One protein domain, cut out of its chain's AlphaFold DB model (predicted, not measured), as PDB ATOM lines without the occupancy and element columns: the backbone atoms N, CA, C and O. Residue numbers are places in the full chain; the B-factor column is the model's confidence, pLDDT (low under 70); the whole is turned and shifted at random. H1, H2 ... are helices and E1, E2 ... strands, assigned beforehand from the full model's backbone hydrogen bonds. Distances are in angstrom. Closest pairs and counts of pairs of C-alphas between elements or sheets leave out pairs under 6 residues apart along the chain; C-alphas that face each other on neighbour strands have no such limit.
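AT A GLANCE: This is residues 419 to 570 of the 821 residues of an uncharacterized protein of Candidatus Hydrogenedentes bacterium (UniProt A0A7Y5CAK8). Five long helices, H1, H3, H4, H6 and H7, stand side by side in an elongated bundle, up and down, each running against the one before it; H1, H3, H4 and H6 make a four-helix ring and H7 packs on its H4 side. Short E1, H2 and H5 gather at one end. The 152 printed residues hold seven named helices and one named strand, in the order H1 E1 H2 H3 H4 H5 H6 H7, mostly helix. The whole is compact, with a radius of gyration of the C-alphas of 15.9 A and spans of 48 by 29 by 28 A.

IN THESE COORDINATES: The longest helix, H4, residues 480 to 505, measures 37.2 A. H6, residues 526 to 547, measures 30.9 A; H3, residues 456 to 475, 29.7 A, with a kink of 26 degrees near residue 463. H7, residues 552 to 570, measures 26.5 A and ends at C-alpha 570 (6.741, 1.997, -21.555). H1, residues 419 to 434, measures 23.5 A and begins at C-alpha 419 (4.140, -28.124, -20.601). H5 is residues 511 to 518, H2 residues 443 to 448, E1 residues 436 to 438.

HOW THE PARTS SIT: H4, the hub, touches H6 at Gly 484 and Gly 542, closest C-alphas 4.6 A, and H7 at Leu 492 and Thr 563, 5.5 A. H3 and H4 form a hairpin at a shallow tilt of 9 degrees. H1 touches H6, closest C-alphas Gly 425 and Gly 534, 4.0 A, and H3, Ala 426 and Ala 468, 4.2 A. H2 touches H3, closest C-alphas Ala 447 and Ala 457, 4.3 A; H5 touches H4 at its residue 505 alone, about perpendicular at 85 degrees. E1 pairs with no named strand. Every O i to N i+4 pair is within hydrogen-bond range in H2, H4, H5 and H6, against 10 of 12 in H1, 13 of 16 in H3 and 14 of 15 in H7.

THE WHOLE: The C-alphas of Met 449 and Arg 550, the two farthest apart, are 48.9 A apart. The printed part has no cut and no long link. Residues 451 and 453 to 454 have pLDDT under 70.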
ATOM      1  N   ALA A 419       5.590 -28.253 -20.499       94.06
ATOM      2  CA  ALA A 419       4.140 -28.124 -20.601       94.06
ATOM      3  C   ALA A 419       3.484 -28.112 -19.213       94.06
ATOM      4  O   ALA A 419       2.609 -27.286 -18.969       94.06
ATOM      5  N   TRP A 420       3.955 -28.941 -18.273       95.62
ATOM      6  CA  TRP A 420       3.490 -28.892 -16.879       95.62
ATOM      7  C   TRP A 420       3.791 -27.549 -16.214       95.62
ATOM      8  O   TRP A 420       2.921 -26.980 -15.557       95.62
ATOM      9  N   VAL A 421       5.000 -27.018 -16.415       96.19
ATOM     10  CA  VAL A 421       5.388 -25.700 -15.892       96.19
ATOM     11  C   VAL A 421       4.544 -24.588 -16.528       96.19
ATOM     12  O   VAL A 421       4.073 -23.702 -15.817       96.19
ATOM     13  N   ALA A 422       4.285 -24.649 -17.839       96.25
ATOM     14  CA  ALA A 422       3.437 -23.683 -18.534       96.25
ATOM     15  C   ALA A 422       1.976 -23.739 -18.061       96.25
ATOM     16  O   ALA A 422       1.368 -22.692 -17.850       96.25
ATOM     17  N   TRP A 423       1.417 -24.931 -17.844       96.94
ATOM     18  CA  TRP A 423       0.061 -25.099 -17.311       96.94
ATOM     19  C   TRP A 423      -0.059 -24.623 -15.866       96.94
ATOM     20  O   TRP A 423      -1.030 -23.949 -15.534       96.94
ATOM     21  N   ALA A 424       0.939 -24.905 -15.025       97.00
ATOM     22  CA  ALA A 424       1.003 -24.352 -13.674       97.00
ATOM     23  C   ALA A 424       1.078 -22.816 -13.709       97.00
ATOM     24  O   ALA A 424       0.347 -22.146 -12.983       97.00
ATOM     25  N   GLY A 425       1.893 -22.249 -14.607       97.50
ATOM     26  CA  GLY A 425       1.960 -20.806 -14.838       97.50
ATOM     27  C   GLY A 425       0.626 -20.210 -15.288       97.50
ATOM     28  O   GLY A 425       0.171 -19.225 -14.712       97.50
ATOM     29  N   ALA A 426      -0.048 -20.838 -16.254       97.44
ATOM     30  CA  ALA A 426      -1.371 -20.432 -16.725       97.44
ATOM     31  C   ALA A 426      -2.428 -20.493 -15.608       97.44
ATOM     32  O   ALA A 426      -3.220 -19.564 -15.458       97.44
ATOM     33  N   ALA A 427      -2.406 -21.542 -14.783       97.50
ATOM     34  CA  ALA A 427      -3.291 -21.674 -13.631       97.50
ATOM     35  C   ALA A 427      -3.046 -20.571 -12.588       97.50
ATOM     36  O   ALA A 427      -4.008 -20.008 -12.072       97.50
ATOM     37  N   LEU A 428      -1.786 -20.206 -12.319       97.75
ATOM     38  CA  LEU A 428      -1.446 -19.086 -11.431       97.75
ATOM     39  C   LEU A 428      -1.921 -17.742 -11.998       97.75
ATOM     40  O   LEU A 428      -2.511 -16.946 -11.270       97.75
ATOM     41  N   VAL A 429      -1.732 -17.503 -13.299       97.38
ATOM     42  CA  VAL A 429      -2.232 -16.293 -13.973       97.38
ATOM     43  C   VAL A 429      -3.758 -16.180 -13.853       97.38
ATOM     44  O   VAL A 429      -4.264 -15.097 -13.571       97.38
ATOM     45  N   LEU A 430      -4.495 -17.285 -14.000       97.19
ATOM     46  CA  LEU A 430      -5.948 -17.303 -13.795       97.19
ATOM     47  C   LEU A 430      -6.331 -17.133 -12.321       97.19
ATOM     48  O   LEU A 430      -7.267 -16.398 -12.017       97.19
ATOM     49  N   ALA A 431      -5.604 -17.763 -11.397       97.06
ATOM     50  CA  ALA A 431      -5.846 -17.630  -9.961       97.06
ATOM     51  C   ALA A 431      -5.691 -16.175  -9.486       97.06
ATOM     52  O   ALA A 431      -6.438 -15.728  -8.615       97.06
ATOM     53  N   ALA A 432      -4.785 -15.408 -10.101       96.25
ATOM     54  CA  ALA A 432      -4.605 -13.990  -9.807       96.25
ATOM     55  C   ALA A 432      -5.876 -13.147 -10.030       96.25
ATOM     56  O   ALA A 432      -6.047 -12.134  -9.355       96.25
ATOM     57  N   LEU A 433      -6.797 -13.576 -10.906       95.69
ATOM     58  CA  LEU A 433      -8.073 -12.883 -11.139       95.69
ATOM     59  C   LEU A 433      -8.992 -12.880  -9.911       95.69
ATOM     60  O   LEU A 433      -9.829 -11.986  -9.773       95.69
ATOM     61  N   PHE A 434      -8.830 -13.869  -9.031       96.12
ATOM     62  CA  PHE A 434      -9.638 -14.063  -7.826       96.12
ATOM     63  C   PHE A 434      -8.984 -13.493  -6.567       96.12
ATOM     64  O   PHE A 434      -9.594 -13.496  -5.501       96.12
ATOM     65  N   LEU A 435      -7.749 -13.003  -6.671       95.75
ATOM     66  CA  LEU A 435      -7.011 -12.438  -5.550       95.75
ATOM     67  C   LEU A 435      -7.119 -10.909  -5.541       95.75
ATOM     68  O   LEU A 435      -7.265 -10.292  -6.600       95.75
ATOM     69  N   PRO A 436      -7.044 -10.271  -4.361       93.62
ATOM     70  CA  PRO A 436      -7.175  -8.828  -4.268       93.62
ATOM     71  C   PRO A 436      -5.972  -8.127  -4.912       93.62
ATOM     72  O   PRO A 436      -4.811  -8.407  -4.592       93.62
ATOM     73  N   ILE A 437      -6.272  -7.199  -5.822       90.88
ATOM     74  CA  ILE A 437      -5.288  -6.397  -6.563       90.88
ATOM     75  C   ILE A 437      -5.283  -4.949  -6.071       90.88
ATOM     76  O   ILE A 437      -4.235  -4.309  -6.067       90.88
ATOM     77  N   ALA A 438      -6.419  -4.407  -5.633       88.00
ATOM     78  CA  ALA A 438      -6.505  -3.033  -5.147       88.00
ATOM     79  C   ALA A 438      -7.681  -2.864  -4.184       88.00
ATOM     80  O   ALA A 438      -8.783  -3.297  -4.494       88.00
ATOM     81  N   GLY A 439      -7.455  -2.250  -3.016       83.06
ATOM     82  CA  GLY A 439      -8.534  -1.921  -2.072       83.06
ATOM     83  C   GLY A 439      -9.363  -3.117  -1.585       83.06
ATOM     84  O   GLY A 439     -10.529  -2.951  -1.268       83.06
ATOM     85  N   GLY A 440      -8.797  -4.331  -1.580       87.69
ATOM     86  CA  GLY A 440      -9.537  -5.562  -1.266       87.69
ATOM     87  C   GLY A 440     -10.379  -6.118  -2.422       87.69
ATOM     88  O   GLY A 440     -10.906  -7.219  -2.300       87.69
ATOM     89  N   HIS A 441     -10.449  -5.420  -3.558       91.12
ATOM     90  CA  HIS A 441     -11.166  -5.871  -4.745       91.12
ATOM     91  C   HIS A 441     -10.304  -6.771  -5.634       91.12
ATOM     92  O   HIS A 441      -9.100  -6.541  -5.825       91.12
ATOM     93  N   THR A 442     -10.939  -7.794  -6.199       93.62
ATOM     94  CA  THR A 442     -10.336  -8.703  -7.184       93.62
ATOM     95  C   THR A 442     -10.378  -8.108  -8.593       93.62
ATOM     96  O   THR A 442     -11.153  -7.188  -8.862       93.62
ATOM     97  N   ALA A 443      -9.577  -8.640  -9.526       89.94
ATOM     98  CA  ALA A 443      -9.600  -8.201 -10.929       89.94
ATOM     99  C   ALA A 443     -11.008  -8.300 -11.539       89.94
ATOM    100  O   ALA A 443     -11.442  -7.416 -12.272       89.94
ATOM    101  N   LEU A 444     -11.721  -9.380 -11.208       91.00
ATOM    102  CA  LEU A 444     -13.055  -9.657 -11.730       91.00
ATOM    103  C   LEU A 444     -14.107  -8.694 -11.161       91.00
ATOM    104  O   LEU A 444     -14.985  -8.242 -11.891       91.00
ATOM    105  N   GLN A 445     -13.999  -8.347  -9.875       91.00
ATOM    106  CA  GLN A 445     -14.868  -7.343  -9.252       91.00
ATOM    107  C   GLN A 445     -14.634  -5.962  -9.861       91.00
ATOM    108  O   GLN A 445     -15.594  -5.285 -10.211       91.00
ATOM    109  N   LEU A 446     -13.368  -5.581 -10.058       87.50
ATOM    110  CA  LEU A 446     -13.010  -4.319 -10.704       87.50
ATOM    111  C   LEU A 446     -13.548  -4.252 -12.140       87.50
ATOM    112  O   LEU A 446     -14.081  -3.221 -12.529       87.50
ATOM    113  N   ALA A 447     -13.482  -5.356 -12.893       86.56
ATOM    114  CA  ALA A 447     -14.075  -5.457 -14.227       86.56
ATOM    115  C   ALA A 447     -15.607  -5.275 -14.222       86.56
ATOM    116  O   ALA A 447     -16.155  -4.721 -15.171       86.56
ATOM    117  N   GLY A 448     -16.293  -5.714 -13.162       85.44
ATOM    118  CA  GLY A 448     -17.746  -5.581 -13.019       85.44
ATOM    119  C   GLY A 448     -18.228  -4.187 -12.604       85.44
ATOM    120  O   GLY A 448     -19.372  -3.842 -12.884       85.44
ATOM    121  N   MET A 449     -17.375  -3.379 -11.965       82.19
ATOM    122  CA  MET A 449     -17.734  -2.027 -11.507       82.19
ATOM    123  C   MET A 449     -17.888  -1.013 -12.649       82.19
ATOM    124  O   MET A 449     -18.491   0.035 -12.451       82.19
ATOM    125  N   ASP A 450     -17.355  -1.318 -13.832       72.69
ATOM    126  CA  ASP A 450     -17.252  -0.394 -14.961       72.69
ATOM    127  C   ASP A 450     -17.842  -1.082 -16.211       72.69
ATOM    128  O   ASP A 450     -17.129  -1.594 -17.075       72.69
ATOM    129  N   SER A 451     -19.176  -1.165 -16.289       64.50
ATOM    130  CA  SER A 451     -19.919  -1.975 -17.277       64.50
ATOM    131  C   SER A 451     -19.946  -1.413 -18.710       64.50
ATOM    132  O   SER A 451     -20.581  -1.988 -19.596       64.50
ATOM    133  N   GLY A 452     -19.247  -0.307 -18.975       71.88
ATOM    134  CA  GLY A 452     -19.144   0.271 -20.314       71.88
ATOM    135  C   GLY A 452     -18.230  -0.557 -21.238       71.88
ATOM    136  O   GLY A 452     -17.105  -0.856 -20.845       71.88
ATOM    137  N   PRO A 453     -18.619  -0.862 -22.494       55.94
ATOM    138  CA  PRO A 453     -17.813  -1.646 -23.447       55.94
ATOM    139  C   PRO A 453     -16.489  -0.989 -23.899       55.94
ATOM    140  O   PRO A 453     -15.756  -1.566 -24.697       55.94
ATOM    141  N   GLY A 454     -16.153   0.196 -23.380       64.31
ATOM    142  CA  GLY A 454     -14.849   0.850 -23.534       64.31
ATOM    143  C   GLY A 454     -14.060   0.979 -22.227       64.31
ATOM    144  O   GLY A 454     -13.045   1.674 -22.200       64.31
ATOM    145  N   SER A 455     -14.519   0.366 -21.130       74.00
ATOM    146  CA  SER A 455     -13.881   0.538 -19.832       74.00
ATOM    147  C   SER A 455     -12.532  -0.180 -19.793       74.00
ATOM    148  O   SER A 455     -12.372  -1.340 -20.183       74.00
ATOM    149  N   THR A 456     -11.523   0.505 -19.257       77.31
ATOM    150  CA  THR A 456     -10.220  -0.103 -18.953       77.31
ATOM    151  C   THR A 456     -10.347  -1.303 -18.013       77.31
ATOM    152  O   THR A 456      -9.453  -2.141 -17.958       77.31
ATOM    153  N   ALA A 457     -11.465  -1.394 -17.286       77.88
ATOM    154  CA  ALA A 457     -11.777  -2.450 -16.341       77.88
ATOM    155  C   ALA A 457     -11.881  -3.832 -17.013       77.88
ATOM    156  O   ALA A 457     -11.344  -4.810 -16.494       77.88
ATOM    157  N   PHE A 458     -12.479  -3.911 -18.207       84.00
ATOM    158  CA  PHE A 458     -12.629  -5.167 -18.951       84.00
ATOM    159  C   PHE A 458     -11.281  -5.829 -19.286       84.00
ATOM    160  O   PHE A 458     -11.124  -7.052 -19.208       84.00
ATOM    161  N   TRP A 459     -10.264  -5.018 -19.578       87.00
ATOM    162  CA  TRP A 459      -8.924  -5.502 -19.904       87.00
ATOM    163  C   TRP A 459      -8.207  -6.174 -18.714       87.00
ATOM    164  O   TRP A 459      -7.372  -7.049 -18.951       87.00
ATOM    165  N   TYR A 460      -8.579  -5.872 -17.453       81.75
ATOM    166  CA  TYR A 460      -8.043  -6.568 -16.261       81.75
ATOM    167  C   TYR A 460      -8.415  -8.049 -16.230       81.75
ATOM    168  O   TYR A 460      -7.641  -8.861 -15.727       81.75
ATOM    169  N   ALA A 461      -9.587  -8.402 -16.755       89.00
ATOM    170  CA  ALA A 461     -10.023  -9.788 -16.837       89.00
ATOM    171  C   ALA A 461      -9.527 -10.449 -18.129       89.00
ATOM    172  O   ALA A 461      -9.055 -11.586 -18.102       89.00
ATOM    173  N   LEU A 462      -9.587  -9.735 -19.259       91.44
ATOM    174  CA  LEU A 462      -9.297 -10.330 -20.561       91.44
ATOM    175  C   LEU A 462      -7.816 -10.691 -20.746       91.44
ATOM    176  O   LEU A 462      -7.527 -11.759 -21.285       91.44
ATOM    177  N   PHE A 463      -6.873  -9.846 -20.309       92.75
ATOM    178  CA  PHE A 463      -5.448 -10.122 -20.532       92.75
ATOM    179  C   PHE A 463      -4.957 -11.389 -19.817       92.75
ATOM    180  O   PHE A 463      -4.379 -12.235 -20.503       92.75
ATOM    181  N   PRO A 464      -5.203 -11.600 -18.507       94.94
ATOM    182  CA  PRO A 464      -4.781 -12.830 -17.838       94.94
ATOM    183  C   PRO A 464      -5.402 -14.085 -18.464       94.94
ATOM    184  O   PRO A 464      -4.707 -15.082 -18.655       94.94
ATOM    185  N   ILE A 465      -6.682 -14.021 -18.861       95.81
ATOM    186  CA  ILE A 465      -7.360 -15.126 -19.555       95.81
ATOM    187  C   ILE A 465      -6.677 -15.417 -20.894       95.81
ATOM    188  O   ILE A 465      -6.323 -16.563 -21.166       95.81
ATOM    189  N   GLY A 466      -6.442 -14.387 -21.711       96.31
ATOM    190  CA  GLY A 466      -5.760 -14.527 -22.995       96.31
ATOM    191  C   GLY A 466      -4.366 -15.137 -22.840       96.31
ATOM    192  O   GLY A 466      -4.039 -16.101 -23.527       96.31
ATOM    193  N   ILE A 467      -3.569 -14.638 -21.894       96.19
ATOM    194  CA  ILE A 467      -2.218 -15.145 -21.606       96.19
ATOM    195  C   ILE A 467      -2.261 -16.623 -21.206       96.19
ATOM    196  O   ILE A 467      -1.487 -17.419 -21.739       96.19
ATOM    197  N   ALA A 468      -3.175 -17.005 -20.311       97.06
ATOM    198  CA  ALA A 468      -3.331 -18.389 -19.881       97.06
ATOM    199  C   ALA A 468      -3.733 -19.311 -21.046       97.06
ATOM    200  O   ALA A 468      -3.128 -20.368 -21.228       97.06
ATOM    201  N   VAL A 469      -4.691 -18.891 -21.881       97.44
ATOM    202  CA  VAL A 469      -5.129 -19.648 -23.066       97.44
ATOM    203  C   VAL A 469      -3.985 -19.814 -24.066       97.44
ATOM    204  O   VAL A 469      -3.741 -20.929 -24.527       97.44
ATOM    205  N   PHE A 470      -3.241 -18.749 -24.376       97.56
ATOM    206  CA  PHE A 470      -2.113 -18.833 -25.306       97.56
ATOM    207  C   PHE A 470      -0.953 -19.671 -24.753       97.56
ATOM    208  O   PHE A 470      -0.338 -20.415 -25.517       97.56
ATOM    209  N   ALA A 471      -0.675 -19.621 -23.446       96.50
ATOM    210  CA  ALA A 471       0.323 -20.486 -22.813       96.50
ATOM    211  C   ALA A 471      -0.077 -21.970 -22.897       96.50
ATOM    212  O   ALA A 471       0.746 -22.816 -23.247       96.50
ATOM    213  N   VAL A 472      -1.350 -22.296 -22.649       96.38
ATOM    214  CA  VAL A 472      -1.873 -23.663 -22.800       96.38
ATOM    215  C   VAL A 472      -1.835 -24.109 -24.263       96.38
ATOM    216  O   VAL A 472      -1.387 -25.218 -24.546       96.38
ATOM    217  N   ALA A 473      -2.238 -23.252 -25.206       96.00
ATOM    218  CA  ALA A 473      -2.192 -23.547 -26.637       96.00
ATOM    219  C   ALA A 473      -0.756 -23.803 -27.128       96.00
ATOM    220  O   ALA A 473      -0.520 -24.746 -27.884       96.00
ATOM    221  N   ALA A 474       0.215 -23.019 -26.648       95.69
ATOM    222  CA  ALA A 474       1.628 -23.220 -26.950       95.69
ATOM    223  C   ALA A 474       2.122 -24.607 -26.507       95.69
ATOM    224  O   ALA A 474       2.900 -25.234 -27.228       95.69
ATOM    225  N   ALA A 475       1.614 -25.143 -25.392       93.88
ATOM    226  CA  ALA A 475       1.985 -26.469 -24.897       93.88
ATOM    227  C   ALA A 475       1.639 -27.620 -25.859       93.88
ATOM    228  O   ALA A 475       2.314 -28.650 -25.850       93.88
ATOM    229  N   PHE A 476       0.644 -27.434 -26.731       92.69
ATOM    230  CA  PHE A 476       0.251 -28.426 -27.737       92.69
ATOM    231  C   PHE A 476       1.108 -28.392 -29.011       92.69
ATOM    232  O   PHE A 476       0.938 -29.243 -29.885       92.69
ATOM    233  N   ILE A 477       2.053 -27.453 -29.136       92.44
ATOM    234  CA  ILE A 477       2.953 -27.387 -30.289       92.44
ATOM    235  C   ILE A 477       3.961 -28.558 -30.215       92.44
ATOM    236  O   ILE A 477       4.720 -28.663 -29.244       92.44
ATOM    237  N   PRO A 478       4.025 -29.440 -31.237       85.12
ATOM    238  CA  PRO A 478       4.869 -30.638 -31.194       85.12
ATOM    239  C   PRO A 478       6.363 -30.329 -31.373       85.12
ATOM    240  O   PRO A 478       7.217 -31.070 -30.892       85.12
ATOM    241  N   SER A 479       6.696 -29.235 -32.064       88.62
ATOM    242  CA  SER A 479       8.082 -28.805 -32.270       88.62
ATOM    243  C   SER A 479       8.620 -28.097 -31.027       88.62
ATOM    244  O   SER A 479       8.098 -27.051 -30.645       88.62
ATOM    245  N   ILE A 480       9.696 -28.632 -30.435       88.56
ATOM    246  CA  ILE A 480      10.336 -28.090 -29.221       88.56
ATOM    247  C   ILE A 480      10.751 -26.624 -29.421       88.56
ATOM    248  O   ILE A 480      10.451 -25.782 -28.578       88.56
ATOM    249  N   SER A 481      11.379 -26.296 -30.555       89.62
ATOM    250  CA  SER A 481      11.828 -24.927 -30.840       89.62
ATOM    251  C   SER A 481      10.660 -23.960 -31.032       89.62
ATOM    252  O   SER A 481      10.689 -22.849 -30.509       89.62
ATOM    253  N   ALA A 482       9.617 -24.376 -31.762       92.50
ATOM    254  CA  ALA A 482       8.445 -23.531 -31.995       92.50
ATOM    255  C   ALA A 482       7.643 -23.312 -30.705       92.50
ATOM    256  O   ALA A 482       7.184 -22.203 -30.447       92.50
ATOM    257  N   ARG A 483       7.534 -24.348 -29.869       94.75
ATOM    258  CA  ARG A 483       6.907 -24.273 -28.550       94.75
ATOM    259  C   ARG A 483       7.657 -23.326 -27.615       94.75
ATOM    260  O   ARG A 483       7.039 -22.451 -27.019       94.75
ATOM    261  N   GLY A 484       8.982 -23.447 -27.542       95.62
ATOM    262  CA  GLY A 484       9.810 -22.548 -26.739       95.62
ATOM    263  C   GLY A 484       9.729 -21.089 -27.191       95.62
ATOM    264  O   GLY A 484       9.550 -20.198 -26.363       95.62
ATOM    265  N   LEU A 485       9.752 -20.841 -28.506       96.62
ATOM    266  CA  LEU A 485       9.516 -19.509 -29.076       96.62
ATOM    267  C   LEU A 485       8.125 -18.966 -28.726       96.62
ATOM    268  O   LEU A 485       8.007 -17.793 -28.373       96.62
ATOM    269  N   ALA A 486       7.088 -19.803 -28.789       97.06
ATOM    270  CA  ALA A 486       5.731 -19.413 -28.425       97.06
ATOM    271  C   ALA A 486       5.629 -19.020 -26.941       97.06
ATOM    272  O   ALA A 486       5.056 -17.976 -26.641       97.06
ATOM    273  N   TYR A 487       6.245 -19.770 -26.018       97.62
ATOM    274  CA  TYR A 487       6.290 -19.386 -24.600       97.62
ATOM    275  C   TYR A 487       7.006 -18.050 -24.378       97.62
ATOM    276  O   TYR A 487       6.487 -17.194 -23.662       97.62
ATOM    277  N   CYS A 488       8.158 -17.834 -25.019       97.50
ATOM    278  CA  CYS A 488       8.869 -16.559 -24.931       97.50
ATOM    279  C   CYS A 488       8.045 -15.393 -25.496       97.50
ATOM    280  O   CYS A 488       8.049 -14.311 -24.913       97.50
ATOM    281  N   ALA A 489       7.317 -15.606 -26.598       97.44
ATOM    282  CA  ALA A 489       6.436 -14.597 -27.183       97.44
ATOM    283  C   ALA A 489       5.253 -14.265 -26.262       97.44
ATOM    284  O   ALA A 489       4.976 -13.088 -26.036       97.44
ATOM    285  N   VAL A 490       4.595 -15.281 -25.688       97.44
ATOM    286  CA  VAL A 490       3.508 -15.098 -24.711       97.44
ATOM    287  C   VAL A 490       4.010 -14.337 -23.488       97.44
ATOM    288  O   VAL A 490       3.363 -13.383 -23.067       97.44
ATOM    289  N   TRP A 491       5.177 -14.699 -22.951       97.69
ATOM    290  CA  TRP A 491       5.784 -14.003 -21.816       97.69
ATOM    291  C   TRP A 491       6.122 -12.538 -22.131       97.69
ATOM    292  O   TRP A 491       5.722 -11.648 -21.382       97.69
ATOM    293  N   LEU A 492       6.794 -12.270 -23.256       97.25
ATOM    294  CA  LEU A 492       7.132 -10.911 -23.695       97.25
ATOM    295  C   LEU A 492       5.870 -10.051 -23.848       97.25
ATOM    296  O   LEU A 492       5.785  -8.970 -23.267       97.25
ATOM    297  N   LEU A 493       4.876 -10.541 -24.595       96.50
ATOM    298  CA  LEU A 493       3.612  -9.835 -24.814       96.50
ATOM    299  C   LEU A 493       2.871  -9.598 -23.496       96.50
ATOM    300  O   LEU A 493       2.393  -8.490 -23.263       96.50
ATOM    301  N   ALA A 494       2.823 -10.595 -22.612       96.00
ATOM    302  CA  ALA A 494       2.214 -10.466 -21.296       96.00
ATOM    303  C   ALA A 494       2.880  -9.369 -20.456       96.00
ATOM    304  O   ALA A 494       2.185  -8.526 -19.884       96.00
ATOM    305  N   CYS A 495       4.214  -9.339 -20.406       96.06
ATOM    306  CA  CYS A 495       4.958  -8.303 -19.696       96.06
ATOM    307  C   CYS A 495       4.693  -6.912 -20.282       96.06
ATOM    308  O   CYS A 495       4.431  -5.979 -19.521       96.06
ATOM    309  N   LEU A 496       4.704  -6.765 -21.610       95.88
ATOM    310  CA  LEU A 496       4.454  -5.479 -22.268       95.88
ATOM    311  C   LEU A 496       3.021  -4.991 -22.063       95.88
ATOM    312  O   LEU A 496       2.834  -3.833 -21.701       95.88
ATOM    313  N   LEU A 497       2.020  -5.857 -22.234       94.44
ATOM    314  CA  LEU A 497       0.612  -5.510 -22.025       94.44
ATOM    315  C   LEU A 497       0.353  -5.123 -20.569       94.44
ATOM    316  O   LEU A 497      -0.205  -4.060 -20.314       94.44
ATOM    317  N   THR A 498       0.835  -5.925 -19.615       93.12
ATOM    318  CA  THR A 498       0.674  -5.638 -18.179       93.12
ATOM    319  C   THR A 498       1.349  -4.321 -17.803       93.12
ATOM    320  O   THR A 498       0.760  -3.507 -17.099       93.12
ATOM    321  N   THR A 499       2.567  -4.079 -18.295       94.25
ATOM    322  CA  THR A 499       3.306  -2.842 -18.001       94.25
ATOM    323  C   THR A 499       2.625  -1.635 -18.629       94.25
ATOM    324  O   THR A 499       2.423  -0.641 -17.941       94.25
ATOM    325  N   THR A 500       2.234  -1.723 -19.904       93.25
ATOM    326  CA  THR A 500       1.523  -0.644 -20.617       93.25
ATOM    327  C   THR A 500       0.258  -0.283 -19.878       93.25
ATOM    328  O   THR A 500      -0.042   0.881 -19.666       93.25
ATOM    329  N   PHE A 501      -0.453  -1.290 -19.409       90.44
ATOM    330  CA  PHE A 501      -1.697  -1.093 -18.715       90.44
ATOM    331  C   PHE A 501      -1.544  -0.496 -17.314       90.44
ATOM    332  O   PHE A 501      -2.226   0.473 -16.989       90.44
ATOM    333  N   LEU A 502      -0.622  -1.019 -16.496       90.88
ATOM    334  CA  LEU A 502      -0.281  -0.419 -15.201       90.88
ATOM    335  C   LEU A 502       0.185   1.028 -15.378       90.88
ATOM    336  O   LEU A 502      -0.178   1.895 -14.585       90.88
ATOM    337  N   HIS A 503       0.950   1.288 -16.436       92.38
ATOM    338  CA  HIS A 503       1.396   2.621 -16.808       92.38
ATOM    339  C   HIS A 503       0.221   3.530 -17.181       92.38
ATOM    340  O   HIS A 503       0.087   4.592 -16.585       92.38
ATOM    341  N   GLU A 504      -0.694   3.103 -18.057       91.38
ATOM    342  CA  GLU A 504      -1.901   3.874 -18.396       91.38
ATOM    343  C   GLU A 504      -2.812   4.111 -17.181       91.38
ATOM    344  O   GLU A 504      -3.384   5.192 -17.035       91.38
ATOM    345  N   SER A 505      -2.890   3.165 -16.239       90.44
ATOM    346  CA  SER A 505      -3.635   3.358 -14.986       90.44
ATOM    347  C   SER A 505      -3.067   4.479 -14.103       90.44
ATOM    348  O   SER A 505      -3.758   4.999 -13.232       90.44
ATOM    349  N   ALA A 506      -1.821   4.912 -14.319       91.44
ATOM    350  CA  ALA A 506      -1.261   6.060 -13.609       91.44
ATOM    351  C   ALA A 506      -1.778   7.409 -14.152       91.44
ATOM    352  O   ALA A 506      -1.660   8.425 -13.460       91.44
ATOM    353  N   TYR A 507      -2.356   7.410 -15.358       90.75
ATOM    354  CA  TYR A 507      -2.818   8.598 -16.087       90.75
ATOM    355  C   TYR A 507      -4.332   8.641 -16.312       90.75
ATOM    356  O   TYR A 507      -4.859   9.696 -16.644       90.75
ATOM    357  N   ASN A 508      -5.029   7.513 -16.158       88.88
ATOM    358  CA  ASN A 508      -6.468   7.429 -16.391       88.88
ATOM    359  C   ASN A 508      -7.274   7.595 -15.092       88.88
ATOM    360  O   ASN A 508      -6.865   7.150 -14.017       88.88
ATOM    361  N   GLU A 509      -8.449   8.205 -15.178       85.44
ATOM    362  CA  GLU A 509      -9.295   8.528 -14.029       85.44
ATOM    363  C   GLU A 509     -10.312   7.435 -13.676       85.44
ATOM    364  O   GLU A 509     -11.100   7.600 -12.747       85.44
ATOM    365  N   SER A 510     -10.292   6.295 -14.371       87.44
ATOM    366  CA  SER A 510     -11.240   5.220 -14.078       87.44
ATOM    367  C   SER A 510     -11.187   4.795 -12.597       87.44
ATOM    368  O   SER A 510     -10.102   4.798 -11.997       87.44
ATOM    369  N   PRO A 511     -12.324   4.396 -11.991       85.12
ATOM    370  CA  PRO A 511     -12.374   3.947 -10.596       85.12
ATOM    371  C   PRO A 511     -11.333   2.863 -10.293       85.12
ATOM    372  O   PRO A 511     -10.689   2.862  -9.244       85.12
ATOM    373  N   VAL A 512     -11.097   1.984 -11.270       87.00
ATOM    374  CA  VAL A 512     -10.080   0.934 -11.200       87.00
ATOM    375  C   VAL A 512      -8.663   1.508 -11.129       87.00
ATOM    376  O   VAL A 512      -7.856   1.087 -10.299       87.00
ATOM    377  N   SER A 513      -8.364   2.501 -11.964       89.69
ATOM    378  CA  SER A 513      -7.071   3.190 -11.967       89.69
ATOM    379  C   SER A 513      -6.831   3.937 -10.653       89.69
ATOM    380  O   SER A 513      -5.739   3.867 -10.086       89.69
ATOM    381  N   ALA A 514      -7.864   4.582 -10.105       88.38
ATOM    382  CA  ALA A 514      -7.800   5.219  -8.793       88.38
ATOM    383  C   ALA A 514      -7.495   4.204  -7.677       88.38
ATOM    384  O   ALA A 514      -6.579   4.422  -6.881       88.38
ATOM    385  N   ALA A 515      -8.181   3.056  -7.664       87.00
ATOM    386  CA  ALA A 515      -7.927   1.990  -6.694       87.00
ATOM    387  C   ALA A 515      -6.479   1.467  -6.772       87.00
ATOM    388  O   ALA A 515      -5.839   1.197  -5.749       87.00
ATOM    389  N   LEU A 516      -5.920   1.355  -7.981       88.31
ATOM    390  CA  LEU A 516      -4.539   0.915  -8.175       88.31
ATOM    391  C   LEU A 516      -3.510   1.908  -7.647       88.31
ATOM    392  O   LEU A 516      -2.509   1.462  -7.085       88.31
ATOM    393  N   ARG A 517      -3.767   3.213  -7.761       89.44
ATOM    394  CA  ARG A 517      -2.871   4.264  -7.256       89.44
ATOM    395  C   ARG A 517      -2.856   4.372  -5.731       89.44
ATOM    396  O   ARG A 517      -1.807   4.660  -5.168       89.44
ATOM    397  N   VAL A 518      -3.993   4.149  -5.069       85.56
ATOM    398  CA  VAL A 518      -4.160   4.432  -3.627       85.56
ATOM    399  C   VAL A 518      -3.604   3.326  -2.714       85.56
ATOM    400  O   VAL A 518      -3.306   3.574  -1.549       85.56
ATOM    401  N   GLY A 519      -3.407   2.103  -3.209       74.38
ATOM    402  CA  GLY A 519      -2.826   1.023  -2.398       74.38
ATOM    403  C   GLY A 519      -1.295   1.088  -2.285       74.38
ATOM    404  O   GLY A 519      -0.621   1.664  -3.134       74.38
ATOM    405  N   GLY A 520      -0.732   0.397  -1.287       81.31
ATOM    406  CA  GLY A 520       0.719   0.211  -1.133       81.31
ATOM    407  C   GLY A 520       1.411  -0.440  -2.352       81.31
ATOM    408  O   GLY A 520       0.758  -0.699  -3.373       81.31
ATOM    409  N   PRO A 521       2.723  -0.737  -2.260       87.56
ATOM    410  CA  PRO A 521       3.542  -1.173  -3.394       87.56
ATOM    411  C   PRO A 521       2.868  -2.284  -4.204       87.56
ATOM    412  O   PRO A 521       2.562  -3.346  -3.666       87.56
ATOM    413  N   LEU A 522       2.633  -2.038  -5.498       85.50
ATOM    414  CA  LEU A 522       1.871  -2.930  -6.388       85.50
ATOM    415  C   LEU A 522       2.376  -4.380  -6.356       85.50
ATOM    416  O   LEU A 522       1.569  -5.301  -6.341       85.50
ATOM    417  N   LEU A 523       3.695  -4.579  -6.279       85.06
ATOM    418  CA  LEU A 523       4.324  -5.906  -6.250       85.06
ATOM    419  C   LEU A 523       4.079  -6.692  -4.953       85.06
ATOM    420  O   LEU A 523       4.200  -7.913  -4.962       85.06
ATOM    421  N   LEU A 524       3.727  -6.024  -3.850       88.94
ATOM    422  CA  LEU A 524       3.410  -6.687  -2.578       88.94
ATOM    423  C   LEU A 524       1.950  -7.138  -2.497       88.94
ATOM    424  O   LEU A 524       1.554  -7.793  -1.535       88.94
ATOM    425  N   ARG A 525       1.127  -6.787  -3.487       92.81
ATOM    426  CA  ARG A 525      -0.285  -7.163  -3.498       92.81
ATOM    427  C   ARG A 525      -0.417  -8.618  -3.951       92.81
ATOM    428  O   ARG A 525       0.199  -8.992  -4.950       92.81
ATOM    429  N   PRO A 526      -1.223  -9.444  -3.264       93.31
ATOM    430  CA  PRO A 526      -1.230 -10.890  -3.476       93.31
ATOM    431  C   PRO A 526      -1.627 -11.273  -4.905       93.31
ATOM    432  O   PRO A 526      -0.984 -12.142  -5.489       93.31
ATOM    433  N   GLY A 527      -2.608 -10.590  -5.510       93.50
ATOM    434  CA  GLY A 527      -2.975 -10.841  -6.907       93.50
ATOM    435  C   GLY A 527      -1.838 -10.541  -7.889       93.50
ATOM    436  O   GLY A 527      -1.548 -11.357  -8.759       93.50
ATOM    437  N   MET A 528      -1.120  -9.427  -7.704       93.94
ATOM    438  CA  MET A 528       0.020  -9.064  -8.556       93.94
ATOM    439  C   MET A 528       1.217  -9.997  -8.368       93.94
ATOM    440  O   MET A 528       1.892 -10.325  -9.342       93.94
ATOM    441  N   LEU A 529       1.470 -10.447  -7.137       94.88
ATOM    442  CA  LEU A 529       2.541 -11.393  -6.831       94.88
ATOM    443  C   LEU A 529       2.279 -12.750  -7.493       94.88
ATOM    444  O   LEU A 529       3.156 -13.282  -8.170       94.88
ATOM    445  N   VAL A 530       1.064 -13.287  -7.353       96.19
ATOM    446  CA  VAL A 530       0.674 -14.559  -7.983       96.19
ATOM    447  C   VAL A 530       0.696 -14.449  -9.507       96.19
ATOM    448  O   VAL A 530       1.202 -15.348 -10.177       96.19
ATOM    449  N   TYR A 531       0.244 -13.321 -10.059       96.25
ATOM    450  CA  TYR A 531       0.338 -13.047 -11.490       96.25
ATOM    451  C   TYR A 531       1.796 -13.026 -11.980       96.25
ATOM    452  O   TYR A 531       2.128 -13.683 -12.965       96.25
ATOM    453  N   ALA A 532       2.691 -12.335 -11.265       95.88
ATOM    454  CA  ALA A 532       4.113 -12.277 -11.599       95.88
ATOM    455  C   ALA A 532       4.785 -13.658 -11.524       95.88
ATOM    456  O   ALA A 532       5.546 -14.012 -12.424       95.88
ATOM    457  N   LEU A 533       4.468 -14.468 -10.506       96.94
ATOM    458  CA  LEU A 533       4.930 -15.858 -10.414       96.94
ATOM    459  C   LEU A 533       4.427 -16.706 -11.587       96.94
ATOM    460  O   LEU A 533       5.194 -17.490 -12.146       96.94
ATOM    461  N   GLY A 534       3.172 -16.519 -12.001       97.31
ATOM    462  CA  GLY A 534       2.612 -17.173 -13.181       97.31
ATOM    463  C   GLY A 534       3.372 -16.822 -14.464       97.31
ATOM    464  O   GLY A 534       3.753 -17.718 -15.218       97.31
ATOM    465  N   LEU A 535       3.686 -15.539 -14.682       97.25
ATOM    466  CA  LEU A 535       4.496 -15.103 -15.828       97.25
ATOM    467  C   LEU A 535       5.932 -15.643 -15.782       97.25
ATOM    468  O   LEU A 535       6.464 -16.042 -16.817       97.25
ATOM    469  N   LEU A 536       6.552 -15.696 -14.599       97.19
ATOM    470  CA  LEU A 536       7.880 -16.290 -14.422       97.19
ATOM    471  C   LEU A 536       7.877 -17.796 -14.708       97.19
ATOM    472  O   LEU A 536       8.828 -18.295 -15.303       97.19
ATOM    473  N   ALA A 537       6.811 -18.513 -14.349       97.44
ATOM    474  CA  ALA A 537       6.655 -19.921 -14.705       97.44
ATOM    475  C   ALA A 537       6.535 -20.110 -16.229       97.44
ATOM    476  O   ALA A 537       7.212 -20.970 -16.789       97.44
ATOM    477  N   VAL A 538       5.769 -19.265 -16.931       96.94
ATOM    478  CA  VAL A 538       5.706 -19.294 -18.409       96.94
ATOM    479  C   VAL A 538       7.082 -19.011 -19.030       96.94
ATOM    480  O   VAL A 538       7.499 -19.713 -19.953       96.94
ATOM    481  N   ALA A 539       7.838 -18.049 -18.490       97.44
ATOM    482  CA  ALA A 539       9.213 -17.790 -18.921       97.44
ATOM    483  C   ALA A 539      10.138 -18.994 -18.668       97.44
ATOM    484  O   ALA A 539      10.907 -19.381 -19.547       97.44
ATOM    485  N   ALA A 540      10.032 -19.628 -17.495       97.12
ATOM    486  CA  ALA A 540      10.799 -20.819 -17.142       97.12
ATOM    487  C   ALA A 540      10.496 -21.992 -18.088       97.12
ATOM    488  O   ALA A 540      11.424 -22.678 -18.509       97.12
ATOM    489  N   ALA A 541       9.238 -22.183 -18.499       96.12
ATOM    490  CA  ALA A 541       8.876 -23.162 -19.526       96.12
ATOM    491  C   ALA A 541       9.564 -22.868 -20.876       96.12
ATOM    492  O   ALA A 541      10.102 -23.777 -21.518       96.12
ATOM    493  N   GLY A 542       9.632 -21.593 -21.280       96.38
ATOM    494  CA  GLY A 542      10.402 -21.143 -22.448       96.38
ATOM    495  C   GLY A 542      11.905 -21.432 -22.334       96.38
ATOM    496  O   GLY A 542      12.526 -21.910 -23.279       96.38
ATOM    497  N   VAL A 543      12.497 -21.226 -21.156       96.31
ATOM    498  CA  VAL A 543      13.917 -21.527 -20.908       96.31
ATOM    499  C   VAL A 543      14.183 -23.032 -20.928       96.31
ATOM    500  O   VAL A 543      15.120 -23.463 -21.594       96.31
ATOM    501  N   ILE A 544      13.360 -23.839 -20.251       94.94
ATOM    502  CA  ILE A 544      13.508 -25.303 -20.196       94.94
ATOM    503  C   ILE A 544      13.432 -25.903 -21.606       94.94
ATOM    504  O   ILE A 544      14.265 -26.734 -21.968       94.94
ATOM    505  N   THR A 545      12.475 -25.454 -22.426       92.88
ATOM    506  CA  THR A 545      12.348 -25.911 -23.821       92.88
ATOM    507  C   THR A 545      13.532 -25.503 -24.681       92.88
ATOM    508  O   THR A 545      14.104 -26.337 -25.385       92.88
ATOM    509  N   LEU A 546      13.915 -24.227 -24.641       93.88
ATOM    510  CA  LEU A 546      14.952 -23.700 -25.519       93.88
ATOM    511  C   LEU A 546      16.361 -24.116 -25.090       93.88
ATOM    512  O   LEU A 546      17.217 -24.248 -25.963       93.88
ATOM    513  N   ALA A 547      16.612 -24.401 -23.809       92.56
ATOM    514  CA  ALA A 547      17.912 -24.876 -23.325       92.56
ATOM    515  C   ALA A 547      18.342 -26.207 -23.968       92.56
ATOM    516  O   ALA A 547      19.538 -26.448 -24.138       92.56
ATOM    517  N   ALA A 548      17.384 -27.042 -24.386       84.62
ATOM    518  CA  ALA A 548      17.645 -28.274 -25.131       84.62
ATOM    519  C   ALA A 548      18.017 -28.033 -26.610       84.62
ATOM    520  O   ALA A 548      18.447 -28.955 -27.305       84.62
ATOM    521  N   THR A 549      17.859 -26.807 -27.118       87.12
ATOM    522  CA  THR A 549      18.112 -26.446 -28.521       87.12
ATOM    523  C   THR A 549      19.391 -25.620 -28.666       87.12
ATOM    524  O   THR A 549      19.761 -24.842 -27.788       87.12
ATOM    525  N   ARG A 550      20.077 -25.746 -29.810       87.62
ATOM    526  CA  ARG A 550      21.298 -24.965 -30.090       87.62
ATOM    527  C   ARG A 550      21.015 -23.458 -30.151       87.62
ATOM    528  O   ARG A 550      21.820 -22.672 -29.656       87.62
ATOM    529  N   ASP A 551      19.868 -23.084 -30.711       88.31
ATOM    530  CA  ASP A 551      19.469 -21.688 -30.933       88.31
ATOM    531  C   ASP A 551      18.970 -21.006 -29.651       88.31
ATOM    532  O   ASP A 551      19.027 -19.781 -29.525       88.31
ATOM    533  N   GLY A 552      18.556 -21.789 -28.648       89.06
ATOM    534  CA  GLY A 552      18.091 -21.272 -27.362       89.06
ATOM    535  C   GLY A 552      19.111 -20.397 -26.638       89.06
ATOM    536  O   GLY A 552      18.724 -19.450 -25.957       89.06
ATOM    537  N   ARG A 553      20.414 -20.628 -26.864       90.12
ATOM    538  CA  ARG A 553      21.498 -19.791 -26.317       90.12
ATOM    539  C   ARG A 553      21.429 -18.331 -26.768       90.12
ATOM    540  O   ARG A 553      21.948 -17.473 -26.068       90.12
ATOM    541  N   VAL A 554      20.813 -18.054 -27.918       94.81
ATOM    542  CA  VAL A 554      20.653 -16.699 -28.470       94.81
ATOM    543  C   VAL A 554      19.244 -16.168 -28.211       94.81
ATOM    544  O   VAL A 554      19.080 -15.010 -27.838       94.81
ATOM    545  N   ILE A 555      18.224 -17.016 -28.359       93.19
ATOM    546  CA  ILE A 555      16.818 -16.610 -28.227       93.19
ATOM    547  C   ILE A 555      16.490 -16.169 -26.791       93.19
ATOM    548  O   ILE A 555      15.847 -15.138 -26.599       93.19
ATOM    549  N   ILE A 556      16.946 -16.911 -25.777       94.62
ATOM    550  CA  ILE A 556      16.679 -16.596 -24.363       94.62
ATOM    551  C   ILE A 556      17.214 -15.204 -23.964       94.62
ATOM    552  O   ILE A 556      16.425 -14.394 -23.475       94.62
ATOM    553  N   PRO A 557      18.502 -14.855 -24.173       95.69
ATOM    554  CA  PRO A 557      18.982 -13.523 -23.807       95.69
ATOM    555  C   PRO A 557      18.346 -12.420 -24.655       95.69
ATOM    556  O   PRO A 557      18.029 -11.362 -24.122       95.69
ATOM    557  N   LEU A 558      18.104 -12.656 -25.951       95.31
ATOM    558  CA  LEU A 558      17.484 -11.658 -26.824       95.31
ATOM    559  C   LEU A 558      16.051 -11.330 -26.387       95.31
ATOM    560  O   LEU A 558      15.684 -10.160 -26.327       95.31
ATOM    561  N   THR A 559      15.261 -12.344 -26.031       94.75
ATOM    562  CA  THR A 559      13.902 -12.144 -25.503       94.75
ATOM    563  C   THR A 559      13.918 -11.434 -24.155       94.75
ATOM    564  O   THR A 559      13.145 -10.501 -23.971       94.75
ATOM    565  N   ALA A 560      14.838 -11.774 -23.247       95.19
ATOM    566  CA  ALA A 560      14.985 -11.059 -21.980       95.19
ATOM    567  C   ALA A 560      15.361  -9.578 -22.177       95.19
ATOM    568  O   ALA A 560      14.748  -8.703 -21.565       95.19
ATOM    569  N   ILE A 561      16.316  -9.286 -23.068       96.44
ATOM    570  CA  ILE A 561      16.713  -7.914 -23.420       96.44
ATOM    571  C   ILE A 561      15.530  -7.157 -24.033       96.44
ATOM    572  O   ILE A 561      15.265  -6.027 -23.631       96.44
ATOM    573  N   ALA A 562      14.794  -7.778 -24.959       96.00
ATOM    574  CA  ALA A 562      13.611  -7.180 -25.573       96.00
ATOM    575  C   ALA A 562      12.523  -6.864 -24.534       96.00
ATOM    576  O   ALA A 562      11.948  -5.777 -24.572       96.00
ATOM    577  N   THR A 563      12.283  -7.763 -23.572       96.06
ATOM    578  CA  THR A 563      11.336  -7.528 -22.473       96.06
ATOM    579  C   THR A 563      11.774  -6.344 -21.619       96.06
ATOM    580  O   THR A 563      10.978  -5.437 -21.392       96.06
ATOM    581  N   VAL A 564      13.036  -6.299 -21.180       96.19
ATOM    582  CA  VAL A 564      13.552  -5.197 -20.344       96.19
ATOM    583  C   VAL A 564      13.511  -3.864 -21.092       96.19
ATOM    584  O   VAL A 564      13.040  -2.872 -20.540       96.19
ATOM    585  N   ALA A 565      13.949  -3.836 -22.353       95.50
ATOM    586  CA  ALA A 565      13.932  -2.634 -23.178       95.50
ATOM    587  C   ALA A 565      12.502  -2.131 -23.421       95.50
ATOM    588  O   ALA A 565      12.241  -0.939 -23.281       95.50
ATOM    589  N   GLY A 566      11.562  -3.029 -23.733       94.81
ATOM    590  CA  GLY A 566      10.167  -2.663 -23.955       94.81
ATOM    591  C   GLY A 566       9.458  -2.199 -22.680       94.81
ATOM    592  O   GLY A 566       8.758  -1.190 -22.707       94.81
ATOM    593  N   VAL A 567       9.694  -2.857 -21.539       95.06
ATOM    594  CA  VAL A 567       9.202  -2.399 -20.226       95.06
ATOM    595  C   VAL A 567       9.776  -1.021 -19.889       95.06
ATOM    596  O   VAL A 567       9.026  -0.127 -19.504       95.06
ATOM    597  N   GLY A 568      11.081  -0.815 -20.091       93.50
ATOM    598  CA  GLY A 568      11.730   0.482 -19.890       93.50
ATOM    599  C   GLY A 568      11.150   1.575 -20.789       93.50
ATOM    600  O   GLY A 568      10.851   2.667 -20.309       93.50
ATOM    601  N   ALA A 569      10.916   1.276 -22.068       93.69
ATOM    602  CA  ALA A 569      10.302   2.194 -23.026       93.69
ATOM    603  C   ALA A 569       8.890   2.628 -22.600       93.69
ATOM    604  O   ALA A 569       8.553   3.804 -22.713       93.69
ATOM    605  N   VAL A 570       8.085   1.702 -22.073       93.44
ATOM    606  CA  VAL A 570       6.741   1.997 -21.555       93.44
ATOM    607  C   VAL A 570       6.815   2.853 -20.291       93.44
ATOM    608  O   VAL A 570       6.240   3.935 -20.261       93.44
TER     609      VAL A 570